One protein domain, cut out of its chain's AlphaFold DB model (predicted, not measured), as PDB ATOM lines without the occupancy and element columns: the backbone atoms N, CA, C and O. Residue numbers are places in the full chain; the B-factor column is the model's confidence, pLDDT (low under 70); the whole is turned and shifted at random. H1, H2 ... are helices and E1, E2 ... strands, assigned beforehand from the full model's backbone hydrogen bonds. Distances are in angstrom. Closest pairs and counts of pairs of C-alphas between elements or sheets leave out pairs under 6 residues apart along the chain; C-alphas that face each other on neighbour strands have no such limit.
ATOM      1  N   GLN A  13     -34.417 -28.067  45.730       89.25
ATOM      2  CA  GLN A  13     -33.015 -27.933  46.087       89.25
ATOM      3  C   GLN A  13     -32.581 -26.472  46.017       89.25
ATOM      4  O   GLN A  13     -33.008 -25.721  45.141       89.25
ATOM      5  N   LEU A  14     -31.715 -26.083  46.954       87.56
ATOM      6  CA  LEU A  14     -31.016 -24.807  46.913       87.56
ATOM      7  C   LEU A  14     -29.587 -24.986  46.408       87.56
ATOM      8  O   LEU A  14     -28.911 -25.952  46.762       87.56
ATOM      9  N   SER A  15     -29.116 -23.990  45.666       85.75
ATOM     10  CA  SER A  15     -27.710 -23.818  45.317       85.75
ATOM     11  C   SER A  15     -27.302 -22.351  45.419       85.75
ATOM     12  O   SER A  15     -28.128 -21.445  45.273       85.75
ATOM     13  N   PHE A  16     -26.018 -22.109  45.685       84.94
ATOM     14  CA  PHE A  16     -25.436 -20.786  45.502       84.94
ATOM     15  C   PHE A  16     -25.034 -20.616  44.039       84.94
ATOM     16  O   PHE A  16     -24.429 -21.512  43.458       84.94
ATOM     17  N   SER A  17     -25.355 -19.471  43.438       74.62
ATOM     18  CA  SER A  17     -25.042 -19.225  42.021       74.62
ATOM     19  C   SER A  17     -23.538 -19.083  41.752       74.62
ATOM     20  O   SER A  17     -23.107 -19.217  40.611       74.62
ATOM     21  N   ASP A  18     -22.761 -18.804  42.799       69.69
ATOM     22  CA  ASP A  18     -21.342 -18.456  42.712       69.69
ATOM     23  C   ASP A  18     -20.412 -19.653  42.985       69.69
ATOM     24  O   ASP A  18     -19.192 -19.487  42.942       69.69
ATOM     25  N   ASP A  19     -20.960 -20.837  43.292       60.72
ATOM     26  CA  ASP A  19     -20.177 -22.001  43.708       60.72
ATOM     27  C   ASP A  19     -20.284 -23.175  42.719       60.72
ATOM     28  O   ASP A  19     -21.361 -23.543  42.251       60.72
ATOM     29  N   THR A  20     -19.132 -23.763  42.393       51.62
ATOM     30  CA  THR A  20     -18.999 -25.018  41.632       51.62
ATOM     31  C   THR A  20     -19.002 -26.242  42.543       51.62
ATOM     32  O   THR A  20     -19.081 -27.374  42.053       51.62
ATOM     33  N   ALA A  21     -18.916 -26.048  43.861       51.84
ATOM     34  CA  ALA A  21     -19.067 -27.125  44.818       51.84
ATOM     35  C   ALA A  21     -20.541 -27.553  44.892       51.84
ATOM     36  O   ALA A  21     -21.422 -26.785  45.268       51.84
ATOM     37  N   ASN A  22     -20.796 -28.819  44.547       52.19
ATOM     38  CA  ASN A  22     -22.070 -29.520  44.737       52.19
ATOM     39  C   ASN A  22     -22.360 -29.753  46.230       52.19
ATOM     40  O   ASN A  22     -22.604 -30.887  46.653       52.19
ATOM     41  N   ASP A  23     -22.297 -28.711  47.056       58.12
ATOM     42  CA  ASP A  23     -22.811 -28.810  48.409       58.12
ATOM     43  C   ASP A  23     -24.334 -28.834  48.268       58.12
ATOM     44  O   ASP A  23     -24.990 -27.824  48.024       58.12
ATOM     45  N   ASN A  24     -24.907 -30.038  48.296       62.72
ATOM     46  CA  ASN A  24     -26.348 -30.231  48.220       62.72
ATOM     47  C   ASN A  24     -26.961 -29.675  49.510       62.72
ATOM     48  O   ASN A  24     -27.048 -30.365  50.532       62.72
ATOM     49  N   ILE A  25     -27.353 -28.400  49.495       73.94
ATOM     50  CA  ILE A  25     -27.934 -27.745  50.663       73.94
ATOM     51  C   ILE A  25     -29.392 -28.192  50.797       73.94
ATOM     52  O   ILE A  25     -30.308 -27.617  50.211       73.94
ATOM     53  N   VAL A  26     -29.605 -29.240  51.592       80.50
ATOM     54  CA  VAL A  26     -30.939 -29.814  51.805       80.50
ATOM     55  C   VAL A  26     -31.687 -29.065  52.911       80.50
ATOM     56  O   VAL A  26     -31.214 -28.949  54.049       80.50
ATOM     57  N   PHE A  27     -32.896 -28.608  52.584       88.88
ATOM     58  CA  PHE A  27     -33.860 -28.023  53.512       88.88
ATOM     59  C   PHE A  27     -35.162 -28.818  53.504       88.88
ATOM     60  O   PHE A  27     -35.510 -29.450  52.515       88.88
ATOM     61  N   LYS A  28     -35.877 -28.790  54.628       90.06
ATOM     62  CA  LYS A  28     -37.163 -29.480  54.777       90.06
ATOM     63  C   LYS A  28     -38.334 -28.595  54.363       90.06
ATOM     64  O   LYS A  28     -39.313 -29.087  53.818       90.06
ATOM     65  N   GLU A  29     -38.248 -27.303  54.663       91.56
ATOM     66  CA  GLU A  29     -39.296 -26.337  54.343       91.56
ATOM     67  C   GLU A  29     -38.683 -25.067  53.772       91.56
ATOM     68  O   GLU A  29     -37.632 -24.604  54.229       91.56
ATOM     69  N   LEU A  30     -39.398 -24.496  52.811       91.75
ATOM     70  CA  LEU A  30     -39.104 -23.223  52.187       91.75
ATOM     71  C   LEU A  30     -40.385 -22.382  52.150       91.75
ATOM     72  O   LEU A  30     -41.462 -22.879  51.824       91.75
ATOM     73  N   ALA A  31     -40.267 -21.108  52.508       91.75
ATOM     74  CA  ALA A  31     -41.357 -20.145  52.477       91.75
ATOM     75  C   ALA A  31     -40.848 -18.754  52.077       91.75
ATOM     76  O   ALA A  31     -39.652 -18.473  52.133       91.75
ATOM     77  N   GLY A  32     -41.772 -17.868  51.698       89.50
ATOM     78  CA  GLY A  32     -41.459 -16.457  51.457       89.50
ATOM     79  C   GLY A  32     -41.012 -16.101  50.039       89.50
ATOM     80  O   GLY A  32     -40.653 -14.954  49.800       89.50
ATOM     81  N   ILE A  33     -41.102 -17.020  49.069       88.62
ATOM     82  CA  ILE A  33     -40.968 -16.681  47.641       88.62
ATOM     83  C   ILE A  33     -42.276 -16.036  47.166       88.62
ATOM     84  O   ILE A  33     -43.128 -16.670  46.546       88.62
ATOM     85  N   SER A  34     -42.475 -14.770  47.523       91.06
ATOM     86  CA  SER A  34     -43.653 -14.004  47.123       91.06
ATOM     87  C   SER A  34     -43.306 -12.543  46.894       91.06
ATOM     88  O   SER A  34     -42.514 -11.960  47.636       91.06
ATOM     89  N   MET A  35     -43.967 -11.948  45.908       93.00
ATOM     90  CA  MET A  35     -43.861 -10.538  45.563       93.00
ATOM     91  C   MET A  35     -45.226  -9.880  45.765       93.00
ATOM     92  O   MET A  35     -46.236 -10.380  45.272       93.00
ATOM     93  N   GLN A  36     -45.256  -8.760  46.475       93.19
ATOM     94  CA  GLN A  36     -46.439  -7.925  46.644       93.19
ATOM     95  C   GLN A  36     -46.223  -6.604  45.911       93.19
ATOM     96  O   GLN A  36     -45.225  -5.922  46.134       93.19
ATOM     97  N   MET A  37     -47.155  -6.249  45.028       93.88
ATOM     98  CA  MET A  37     -47.147  -4.970  44.321       93.88
ATOM     99  C   MET A  37     -48.118  -4.016  45.005       93.88
ATOM    100  O   MET A  37     -49.322  -4.271  45.061       93.88
ATOM    101  N   GLU A  38     -47.595  -2.911  45.517       93.94
ATOM    102  CA  GLU A  38     -48.415  -1.806  45.985       93.94
ATOM    103  C   GLU A  38     -48.962  -1.049  44.779       93.94
ATOM    104  O   GLU A  38     -48.246  -0.784  43.809       93.94
ATOM    105  N   THR A  39     -50.242  -0.694  44.847       93.81
ATOM    106  CA  THR A  39     -50.912   0.069  43.794       93.81
ATOM    107  C   THR A  39     -51.467   1.356  44.372       93.81
ATOM    108  O   THR A  39     -51.980   1.366  45.491       93.81
ATOM    109  N   ASN A  40     -51.356   2.432  43.602       92.19
ATOM    110  CA  ASN A  40     -51.993   3.703  43.911       92.19
ATOM    111  C   ASN A  40     -53.206   3.881  43.002       92.19
ATOM    112  O   ASN A  40     -53.181   3.492  41.832       92.19
ATOM    113  N   GLU A  41     -54.263   4.487  43.531       91.69
ATOM    114  CA  GLU A  41     -55.422   4.870  42.732       91.69
ATOM    115  C   GLU A  41     -55.274   6.327  42.292       91.69
ATOM    116  O   GLU A  41     -55.112   7.216  43.128       91.69
ATOM    117  N   PHE A  42     -55.350   6.579  40.985       90.31
ATOM    118  CA  PHE A  42     -55.546   7.925  40.456       90.31
ATOM    119  C   PHE A  42     -56.926   8.005  39.807       90.31
ATOM    120  O   PHE A  42     -57.378   7.067  39.145       90.31
ATOM    121  N   SER A  43     -57.630   9.104  40.058       90.12
ATOM    122  CA  SER A  43     -58.949   9.352  39.476       90.12
ATOM    123  C   SER A  43     -58.814  10.386  38.372       90.12
ATOM    124  O   SER A  43     -58.279  11.467  38.607       90.12
ATOM    125  N   GLU A  44     -59.314  10.057  37.188       87.19
ATOM    126  CA  GLU A  44     -59.443  10.985  36.071       87.19
ATOM    127  C   GLU A  44     -60.911  10.987  35.637       87.19
ATOM    128  O   GLU A  44     -61.460   9.977  35.190       87.19
ATOM    129  N   ASN A  45     -61.579  12.126  35.830       88.94
ATOM    130  CA  ASN A  45     -63.031  12.260  35.679       88.94
ATOM    131  C   ASN A  45     -63.798  11.228  36.536       88.94
ATOM    132  O   ASN A  45     -63.550  11.094  37.734       88.94
ATOM    133  N   SER A  46     -64.737  10.502  35.926       89.56
ATOM    134  CA  SER A  46     -65.547   9.461  36.572       89.56
ATOM    135  C   SER A  46     -64.861   8.090  36.618       89.56
ATOM    136  O   SER A  46     -65.483   7.119  37.051       89.56
ATOM    137  N   PHE A  47     -63.607   7.983  36.166       88.81
ATOM    138  CA  PHE A  47     -62.858   6.730  36.131       88.81
ATOM    139  C   PHE A  47     -61.784   6.699  37.217       88.81
ATOM    140  O   PHE A  47     -61.105   7.690  37.490       88.81
ATOM    141  N   LYS A  48     -61.624   5.527  37.836       90.00
ATOM    142  CA  LYS A  48     -60.542   5.235  38.778       90.00
ATOM    143  C   LYS A  48     -59.595   4.230  38.145       90.00
ATOM    144  O   LYS A  48     -60.026   3.161  37.716       90.00
ATOM    145  N   HIS A  49     -58.313   4.559  38.134       91.12
ATOM    146  CA  HIS A  49     -57.255   3.730  37.580       91.12
ATOM    147  C   HIS A  49     -56.309   3.292  38.695       91.12
ATOM    148  O   HIS A  49     -55.939   4.090  39.553       91.12
ATOM    149  N   ARG A  50     -55.902   2.019  38.672       92.75
ATOM    150  CA  ARG A  50     -54.877   1.476  39.571       92.75
ATOM    151  C   ARG A  50     -53.554   1.433  38.838       92.75
ATOM    152  O   ARG A  50     -53.441   0.749  37.824       92.75
ATOM    153  N   VAL A  51     -52.567   2.144  39.362       92.44
ATOM    154  CA  VAL A  51     -51.213   2.170  38.811       92.44
ATOM    155  C   VAL A  51     -50.236   1.487  39.765       92.44
ATOM    156  O   VAL A  51     -50.361   1.656  40.982       92.44
ATOM    157  N   PRO A  52     -49.270   0.710  39.245       92.75
ATOM    158  CA  PRO A  52     -48.177   0.175  40.047       92.75
ATOM    159  C   PRO A  52     -47.408   1.302  40.736       92.75
ATOM    160  O   PRO A  52     -47.126   2.325  40.115       92.75
ATOM    161  N   ASN A  53     -47.060   1.106  42.003       92.88
ATOM    162  CA  ASN A  53     -46.259   2.056  42.767       92.88
ATOM    163  C   ASN A  53     -44.925   1.435  43.185       92.88
ATOM    164  O   ASN A  53     -43.877   1.768  42.641       92.88
ATOM    165  N   SER A  54     -44.971   0.505  44.138       93.31
ATOM    166  CA  SER A  54     -43.784  -0.120  44.716       93.31
ATOM    167  C   SER A  54     -43.921  -1.640  44.719       93.31
ATOM    168  O   SER A  54     -45.025  -2.185  44.654       93.31
ATOM    169  N   VAL A  55     -42.788  -2.336  44.773       94.69
ATOM    170  CA  VAL A  55     -42.737  -3.795  44.859       94.69
ATOM    171  C   VAL A  55     -42.024  -4.180  46.145       94.69
ATOM    172  O   VAL A  55     -40.925  -3.705  46.423       94.69
ATOM    173  N   LYS A  56     -42.654  -5.056  46.926       94.00
ATOM    174  CA  LYS A  56     -42.103  -5.636  48.149       94.00
ATOM    175  C   LYS A  56     -41.903  -7.131  47.960       94.00
ATOM    176  O   LYS A  56     -42.802  -7.834  47.498       94.00
ATOM    177  N   TYR A  57     -40.731  -7.613  48.349       94.44
ATOM    178  CA  TYR A  57     -40.403  -9.033  48.363       94.44
ATOM    179  C   TYR A  57     -40.440  -9.541  49.798       94.44
ATOM    180  O   TYR A  57     -39.955  -8.872  50.713       94.44
ATOM    181  N   SER A  58     -41.034 -10.713  49.998       94.25
ATOM    182  CA  SER A  58     -41.008 -11.377  51.299       94.25
ATOM    183  C   SER A  58     -39.624 -11.961  51.579       94.25
ATOM    184  O   SER A  58     -38.894 -12.343  50.667       94.25
ATOM    185  N   ASN A  59     -39.270 -12.059  52.861       94.12
ATOM    186  CA  ASN A  59     -38.037 -12.722  53.271       94.12
ATOM    187  C   ASN A  59     -38.100 -14.214  52.931       94.12
ATOM    188  O   ASN A  59     -39.077 -14.879  53.277       94.12
ATOM    189  N   LEU A  60     -37.033 -14.746  52.339       91.31
ATOM    190  CA  LEU A  60     -36.861 -16.185  52.165       91.31
ATOM    191  C   LEU A  60     -36.629 -16.842  53.533       91.31
ATOM    192  O   LEU A  60     -35.671 -16.516  54.235       91.31
ATOM    193  N   VAL A  61     -37.496 -17.782  53.905       92.94
ATOM    194  CA  VAL A  61     -37.402 -18.537  55.159       92.94
ATOM    195  C   VAL A  61     -37.135 -19.999  54.840       92.94
ATOM    196  O   VAL A  61     -37.925 -20.651  54.160       92.94
ATOM    197  N   LEU A  62     -36.027 -20.516  55.366       90.12
ATOM    198  CA  LEU A  62     -35.561 -21.880  55.146       90.12
ATOM    199  C   LEU A  62     -35.486 -22.610  56.483       90.12
ATOM    200  O   LEU A  62     -34.894 -22.098  57.436       90.12
ATOM    201  N   LYS A  63     -36.051 -23.818  56.565       91.69
ATOM    202  CA  LYS A  63     -35.967 -24.648  57.775       91.69
ATOM    203  C   LYS A  63     -35.313 -25.986  57.479       91.69
ATOM    204  O   LYS A  63     -35.666 -26.675  56.522       91.69
ATOM    205  N   ARG A  64     -34.374 -26.376  58.338       87.44
ATOM    206  CA  ARG A  64     -33.695 -27.676  58.305       87.44
ATOM    207  C   ARG A  64     -33.394 -28.168  59.715       87.44
ATOM    208  O   ARG A  64     -33.456 -27.399  60.671       87.44
ATOM    209  N   GLY A  65     -33.050 -29.449  59.821       85.50
ATOM    210  CA  GLY A  65     -32.414 -29.988  61.021       85.50
ATOM    211  C   GLY A  65     -31.002 -29.429  61.213       85.50
ATOM    212  O   GLY A  65     -30.449 -28.785  60.318       85.50
ATOM    213  N   MET A  66     -30.412 -29.692  62.379       83.56
ATOM    214  CA  MET A  66     -29.066 -29.224  62.709       83.56
ATOM    215  C   MET A  66     -28.050 -29.743  61.680       83.56
ATOM    216  O   MET A  66     -27.977 -30.942  61.421       83.56
ATOM    217  N   ALA A  67     -27.308 -28.828  61.061       79.06
ATOM    218  CA  ALA A  67     -26.313 -29.143  60.043       79.06
ATOM    219  C   ALA A  67     -24.909 -29.215  60.653       79.06
ATOM    220  O   ALA A  67     -24.655 -28.594  61.689       79.06
ATOM    221  N   SER A  68     -23.993 -29.939  59.996       77.94
ATOM    222  CA  SER A  68     -22.574 -29.862  60.363       77.94
ATOM    223  C   SER A  68     -22.078 -28.422  60.224       77.94
ATOM    224  O   SER A  68     -22.537 -27.673  59.357       77.94
ATOM    225  N   LYS A  69     -21.097 -28.056  61.051       74.19
ATOM    226  CA  LYS A  69     -20.371 -26.784  60.930       74.19
ATOM    227  C   LYS A  69     -19.649 -26.653  59.587       74.19
ATOM    228  O   LYS A  69     -19.378 -25.534  59.170       74.19
ATOM    229  N   ASP A  70     -19.392 -27.778  58.921       75.19
ATOM    230  CA  ASP A  70     -18.743 -27.836  57.608       75.19
ATOM    231  C   ASP A  70     -19.675 -27.421  56.462       75.19
ATOM    232  O   ASP A  70     -19.210 -27.205  55.350       75.19
ATOM    233  N   SER A  71     -20.986 -27.294  56.713       81.38
ATOM    234  CA  SER A  71     -21.932 -26.864  55.684       81.38
ATOM    235  C   SER A  71     -21.670 -25.416  55.289       81.38
ATOM    236  O   SER A  71     -21.642 -24.523  56.142       81.38
ATOM    237  N   GLU A  72     -21.563 -25.164  53.987       82.62
ATOM    238  CA  GLU A  72     -21.168 -23.848  53.495       82.62
ATOM    239  C   GLU A  72     -22.150 -22.735  53.908       82.62
ATOM    240  O   GLU A  72     -21.742 -21.644  54.312       82.62
ATOM    241  N   ILE A  73     -23.455 -23.035  53.921       84.44
ATOM    242  CA  ILE A  73     -24.486 -22.087  54.368       84.44
ATOM    243  C   ILE A  73     -24.355 -21.741  55.853       84.44
ATOM    244  O   ILE A  73     -24.568 -20.595  56.240       84.44
ATOM    245  N   VAL A  74     -23.962 -22.705  56.691       86.00
ATOM    246  CA  VAL A  74     -23.733 -22.464  58.122       86.00
ATOM    247  C   VAL A  74     -22.492 -21.604  58.302       86.00
ATOM    248  O   VAL A  74     -22.533 -20.634  59.056       86.00
ATOM    249  N   ALA A  75     -21.414 -21.907  57.578       86.69
ATOM    250  CA  ALA A  75     -20.196 -21.109  57.607       86.69
ATOM    251  C   ALA A  75     -20.449 -19.663  57.142       86.69
ATOM    252  O   ALA A  75     -19.945 -18.726  57.761       86.69
ATOM    253  N   TRP A  76     -21.254 -19.464  56.094       87.12
ATOM    254  CA  TRP A  76     -21.660 -18.138  55.623       87.12
ATOM    255  C   TRP A  76     -22.498 -17.379  56.661       87.12
ATOM    256  O   TRP A  76     -22.179 -16.227  56.974       87.12
ATOM    257  N   CYS A  77     -23.505 -18.025  57.257       87.00
ATOM    258  CA  CYS A  77     -24.312 -17.429  58.324       87.00
ATOM    259  C   CYS A  77     -23.451 -17.039  59.534       87.00
ATOM    260  O   CYS A  77     -23.530 -15.909  60.003       87.00
ATOM    261  N   LEU A  78     -22.576 -17.935  60.007       87.88
ATOM    262  CA  LEU A  78     -21.699 -17.668  61.151       87.88
ATOM    263  C   LEU A  78     -20.715 -16.529  60.876       87.88
ATOM    264  O   LEU A  78     -20.527 -15.678  61.739       87.88
ATOM    265  N   LYS A  79     -20.119 -16.469  59.678       87.44
ATOM    266  CA  LYS A  79     -19.258 -15.343  59.275       87.44
ATOM    267  C   LYS A  79     -20.018 -14.019  59.252       87.44
ATOM    268  O   LYS A  79     -19.453 -12.995  59.609       87.44
ATOM    269  N   THR A  80     -21.284 -14.048  58.838       88.50
ATOM    270  CA  THR A  80     -22.139 -12.857  58.794       88.50
ATOM    271  C   THR A  80     -22.544 -12.402  60.198       88.50
ATOM    272  O   THR A  80     -22.530 -11.207  60.472       88.50
ATOM    273  N   PHE A  81     -22.869 -13.331  61.102       86.69
ATOM    274  CA  PHE A  81     -23.306 -13.003  62.465       86.69
ATOM    275  C   PHE A  81     -22.157 -12.634  63.408       86.69
ATOM    276  O   PHE A  81     -22.330 -11.751  64.240       86.69
ATOM    277  N   ASN A  82     -20.993 -13.272  63.273       86.06
ATOM    278  CA  ASN A  82     -19.860 -13.095  64.189       86.06
ATOM    279  C   ASN A  82     -18.871 -12.005  63.738       86.06
ATOM    280  O   ASN A  82     -17.777 -11.914  64.283       86.06
ATOM    281  N   GLY A  83     -19.197 -11.229  62.703       75.88
ATOM    282  CA  GLY A  83     -18.285 -10.241  62.116       75.88
ATOM    283  C   GLY A  83     -18.131  -8.933  62.901       75.88
ATOM    284  O   GLY A  83     -17.476  -8.036  62.378       75.88
ATOM    285  N   ASP A  84     -18.771  -8.800  64.074       69.38
ATOM    286  CA  ASP A  84     -18.740  -7.640  64.991       69.38
ATOM    287  C   ASP A  84     -18.760  -6.258  64.299       69.38
ATOM    288  O   ASP A  84     -18.156  -5.297  64.759       69.38
ATOM    289  N   LEU A  85     -19.477  -6.152  63.170       71.19
ATOM    290  CA  LEU A  85     -19.570  -4.973  62.288       71.19
ATOM    291  C   LEU A  85     -18.251  -4.512  61.631       71.19
ATOM    292  O   LEU A  85     -18.289  -3.644  60.761       71.19
ATOM    293  N   GLU A  86     -17.105  -5.094  61.982       80.38
ATOM    294  CA  GLU A  86     -15.807  -4.816  61.351       80.38
ATOM    295  C   GLU A  86     -15.688  -5.474  59.968       80.38
ATOM    296  O   GLU A  86     -14.987  -4.981  59.080       80.38
ATOM    297  N   VAL A  87     -16.396  -6.588  59.763       79.75
ATOM    298  CA  VAL A  87     -16.387  -7.338  58.506       79.75
ATOM    299  C   VAL A  87     -17.601  -6.972  57.654       79.75
ATOM    300  O   VAL A  87     -18.747  -7.108  58.077       79.75
ATOM    301  N   SER A  88     -17.351  -6.561  56.408       84.38
ATOM    302  CA  SER A  88     -18.415  -6.300  55.434       84.38
ATOM    303  C   SER A  88     -19.237  -7.562  55.145       84.38
ATOM    304  O   SER A  88     -18.686  -8.632  54.863       84.38
ATOM    305  N   ILE A  89     -20.565  -7.421  55.180       87.62
ATOM    306  CA  ILE A  89     -21.507  -8.501  54.884       87.62
ATOM    307  C   ILE A  89     -21.408  -8.856  53.400       87.62
ATOM    308  O   ILE A  89     -21.707  -8.045  52.524       87.62
ATOM    309  N   LYS A  90     -21.026 -10.102  53.114       87.06
ATOM    310  CA  LYS A  90     -21.014 -10.640  51.753       87.06
ATOM    311  C   LYS A  90     -22.348 -11.311  51.456       87.06
ATOM    312  O   LYS A  90     -22.648 -12.363  52.017       87.06
ATOM    313  N   THR A  91     -23.136 -10.708  50.574       90.00
ATOM    314  CA  THR A  91     -24.364 -11.310  50.046       90.00
ATOM    315  C   THR A  91     -24.032 -12.400  49.035       90.00
ATOM    316  O   THR A  91     -23.008 -12.323  48.358       90.00
ATOM    317  N   ARG A  92     -24.909 -13.395  48.913       87.00
ATOM    318  CA  ARG A  92     -24.789 -14.478  47.935       87.00
ATOM    319  C   ARG A  92     -26.096 -14.654  47.187       87.00
ATOM    320  O   ARG A  92     -27.165 -14.505  47.781       87.00
ATOM    321  N   ASN A  93     -25.994 -14.995  45.909       88.69
ATOM    322  CA  ASN A  93     -27.155 -15.337  45.101       88.69
ATOM    323  C   ASN A  93     -27.578 -16.777  45.397       88.69
ATOM    324  O   ASN A  93     -26.745 -17.684  45.430       88.69
ATOM    325  N   ILE A  94     -28.872 -16.968  45.642       87.06
ATOM    326  CA  ILE A  94     -29.470 -18.264  45.959       87.06
ATOM    327  C   ILE A  94     -30.460 -18.609  44.854       87.06
ATOM    328  O   ILE A  94     -31.381 -17.837  44.586       87.06
ATOM    329  N   THR A  95     -30.297 -19.790  44.271       88.94
ATOM    330  CA  THR A  95     -31.228 -20.359  43.298       88.94
ATOM    331  C   THR A  95     -32.027 -21.477  43.960       88.94
ATOM    332  O   THR A  95     -31.468 -22.293  44.695       88.94
ATOM    333  N   VAL A  96     -33.337 -21.520  43.706       89.00
ATOM    334  CA  VAL A  96     -34.245 -22.553  44.228       89.00
ATOM    335  C   VAL A  96     -34.794 -23.351  43.055       89.00
ATOM    336  O   VAL A  96     -35.646 -22.861  42.327       89.00
ATOM    337  N   GLY A  97     -34.324 -24.583  42.882       90.06
ATOM    338  CA  GLY A  97     -34.831 -25.502  41.867       90.06
ATOM    339  C   GLY A  97     -35.946 -26.389  42.415       90.06
ATOM    340  O   GLY A  97     -35.762 -27.032  43.444       90.06
ATOM    341  N   LEU A  98     -37.086 -26.462  41.728       90.38
ATOM    342  CA  LEU A  98     -38.099 -27.500  41.933       90.38
ATOM    343  C   LEU A  98     -37.682 -28.753  41.169       90.38
ATOM    344  O   LEU A  98     -37.334 -28.661  39.991       90.38
ATOM    345  N   LEU A  99     -37.728 -29.905  41.832       89.81
ATOM    346  CA  LEU A  99     -37.211 -31.160  41.299       89.81
ATOM    347  C   LEU A  99     -38.339 -32.114  40.885       89.81
ATOM    348  O   LEU A  99     -39.404 -32.151  41.510       89.81
ATOM    349  N   ASP A 100     -38.084 -32.917  39.853       89.75
ATOM    350  CA  ASP A 100     -38.911 -34.071  39.500       89.75
ATOM    351  C   ASP A 100     -38.604 -35.303  40.375       89.75
ATOM    352  O   ASP A 100     -37.770 -35.270  41.283       89.75
ATOM    353  N   GLU A 101     -39.295 -36.413  40.108       88.31
ATOM    354  CA  GLU A 101     -39.102 -37.691  40.811       88.31
ATOM    355  C   GLU A 101     -37.693 -38.281  40.630       88.31
ATOM    356  O   GLU A 101     -37.236 -39.050  41.474       88.31
ATOM    357  N   ALA A 102     -36.996 -37.919  39.548       88.12
ATOM    358  CA  ALA A 102     -35.629 -38.341  39.265       88.12
ATOM    359  C   ALA A 102     -34.576 -37.405  39.893       88.12
ATOM    360  O   ALA A 102     -33.380 -37.663  39.763       88.12
ATOM    361  N   GLY A 103     -35.000 -36.331  40.571       85.56
ATOM    362  CA  GLY A 103     -34.118 -35.322  41.156       85.56
ATOM    363  C   GLY A 103     -33.584 -34.300  40.149       85.56
ATOM    364  O   GLY A 103     -32.645 -33.574  40.465       85.56
ATOM    365  N   SER A 104     -34.155 -34.228  38.944       87.44
ATOM    366  CA  SER A 104     -33.785 -33.238  37.929       87.44
ATOM    367  C   SER A 104     -34.590 -31.951  38.095       87.44
ATOM    368  O   SER A 104     -35.783 -31.978  38.397       87.44
ATOM    369  N   THR A 105     -33.948 -30.801  37.877       87.81
ATOM    370  CA  THR A 105     -34.596 -29.487  37.988       87.81
ATOM    371  C   THR A 105     -35.636 -29.284  36.886       87.81
ATOM    372  O   THR A 105     -35.297 -29.212  35.708       87.81
ATOM    373  N   LEU A 106     -36.898 -29.116  37.282       88.62
ATOM    374  CA  LEU A 106     -38.013 -28.747  36.407       88.62
ATOM    375  C   LEU A 106     -38.098 -27.232  36.189       88.62
ATOM    376  O   LEU A 106     -38.451 -26.772  35.105       88.62
ATOM    377  N   LYS A 107     -37.825 -26.449  37.239       84.00
ATOM    378  CA  LYS A 107     -37.934 -24.984  37.234       84.00
ATOM    379  C   LYS A 107     -37.039 -24.379  38.312       84.00
ATOM    380  O   LYS A 107     -37.005 -24.926  39.409       84.00
ATOM    381  N   SER A 108     -36.373 -23.261  38.025       80.88
ATOM    382  CA  SER A 108     -35.516 -22.518  38.965       80.88
ATOM    383  C   SER A 108     -35.720 -21.016  38.868       80.88
ATOM    384  O   SER A 108     -35.925 -20.568  37.715       80.88
TER     385      SER A 108
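AT A GLANCE: This is residues 13 to 108 of the 108 residues of the protein "Phage tail protein" of Aequorivita sp. KX20305 (UniProt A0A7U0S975). A loose body at one end, made of the small three-stranded sheet E1, E6 and E7, the short strand pair E2 and E5 and the one helix H1, has a long arm, the two-stranded hairpin E3 and E4, reaching away from it. The arm makes most of the length, and residues 43 to 48 at its tip stand free. The printed part has 96 residues with one named helix and seven named strands, in the order E1, E2, E3, E4, E5, H1, E6, E7, and its class is mostly strand. The three sheets, E1 - E6 - E7, E2 - E5 and E3 - E4, are antiparallel. The whole is extended, with a radius of gyration of the C-alphas of 19.5 A, and flat, spanning 64 by 45 by 24 A.

HOW THE PARTS SIT: In the three-stranded sheet, E6, residues 94 to 99, is the inner strand, and E1, residues 13 to 16, and E7, residues 105 to 107, are the edge strands. The pairing is staggered: E6 pairs with E1 over residues 94 to 97 and with E7 over residues 98 to 99. E1 and E6 are antiparallel at 154 degrees, with N 13 and O 97 2.8 A apart, within hydrogen-bond range. E6 and E7 form a hairpin, with N 98 and O 107 at 2.8 A. E1 and E7 are apart, but only just, at 8.4 A. H1, residues 72 to 81, is not on this sheet, with 3 pairs of C-alphas within 10 A; every O i to N i+4 pair in it is within hydrogen-bond range. E2, residues 29 to 31, and E5, residues 61 to 63, are antiparallel at 172 degrees, with N 31 and O 61 at 2.9 A. The hairpin of E3, residues 35 to 44, and E4, residues 47 to 57, is antiparallel at 157 degrees, with N 36 and O 56 at 2.8 A and N 44 and O 47 at 3.0 A. H1 is apart from both E3 and E4.

IN THESE COORDINATES: E1 begins at C-alpha 13 (-33.015, -27.933, 46.087). E6 measures 15.7 A from first to last C-alpha, E1 10.4 A and E7 5.7 A. E2 and E5 are 6.8 A each, and H1 is 14.2 A. E3 measures 28.2 A, ending at C-alpha 44 (-59.443, 10.985, 36.071), and E4 measures 30.0 A. E7 ends at C-alpha 107 (-37.934, -24.984, 37.234).

THE WHOLE: The C-alphas of Asn 45 and Asp 70, the two farthest apart, are 63.6 A from each other. The printed part has no cut. The links E1 to E2 and H1 to E6 are long, 12 residues each. The mean pLDDT of the printed part is 85.3, and residues 18 to 24 and residue 84 are under 70.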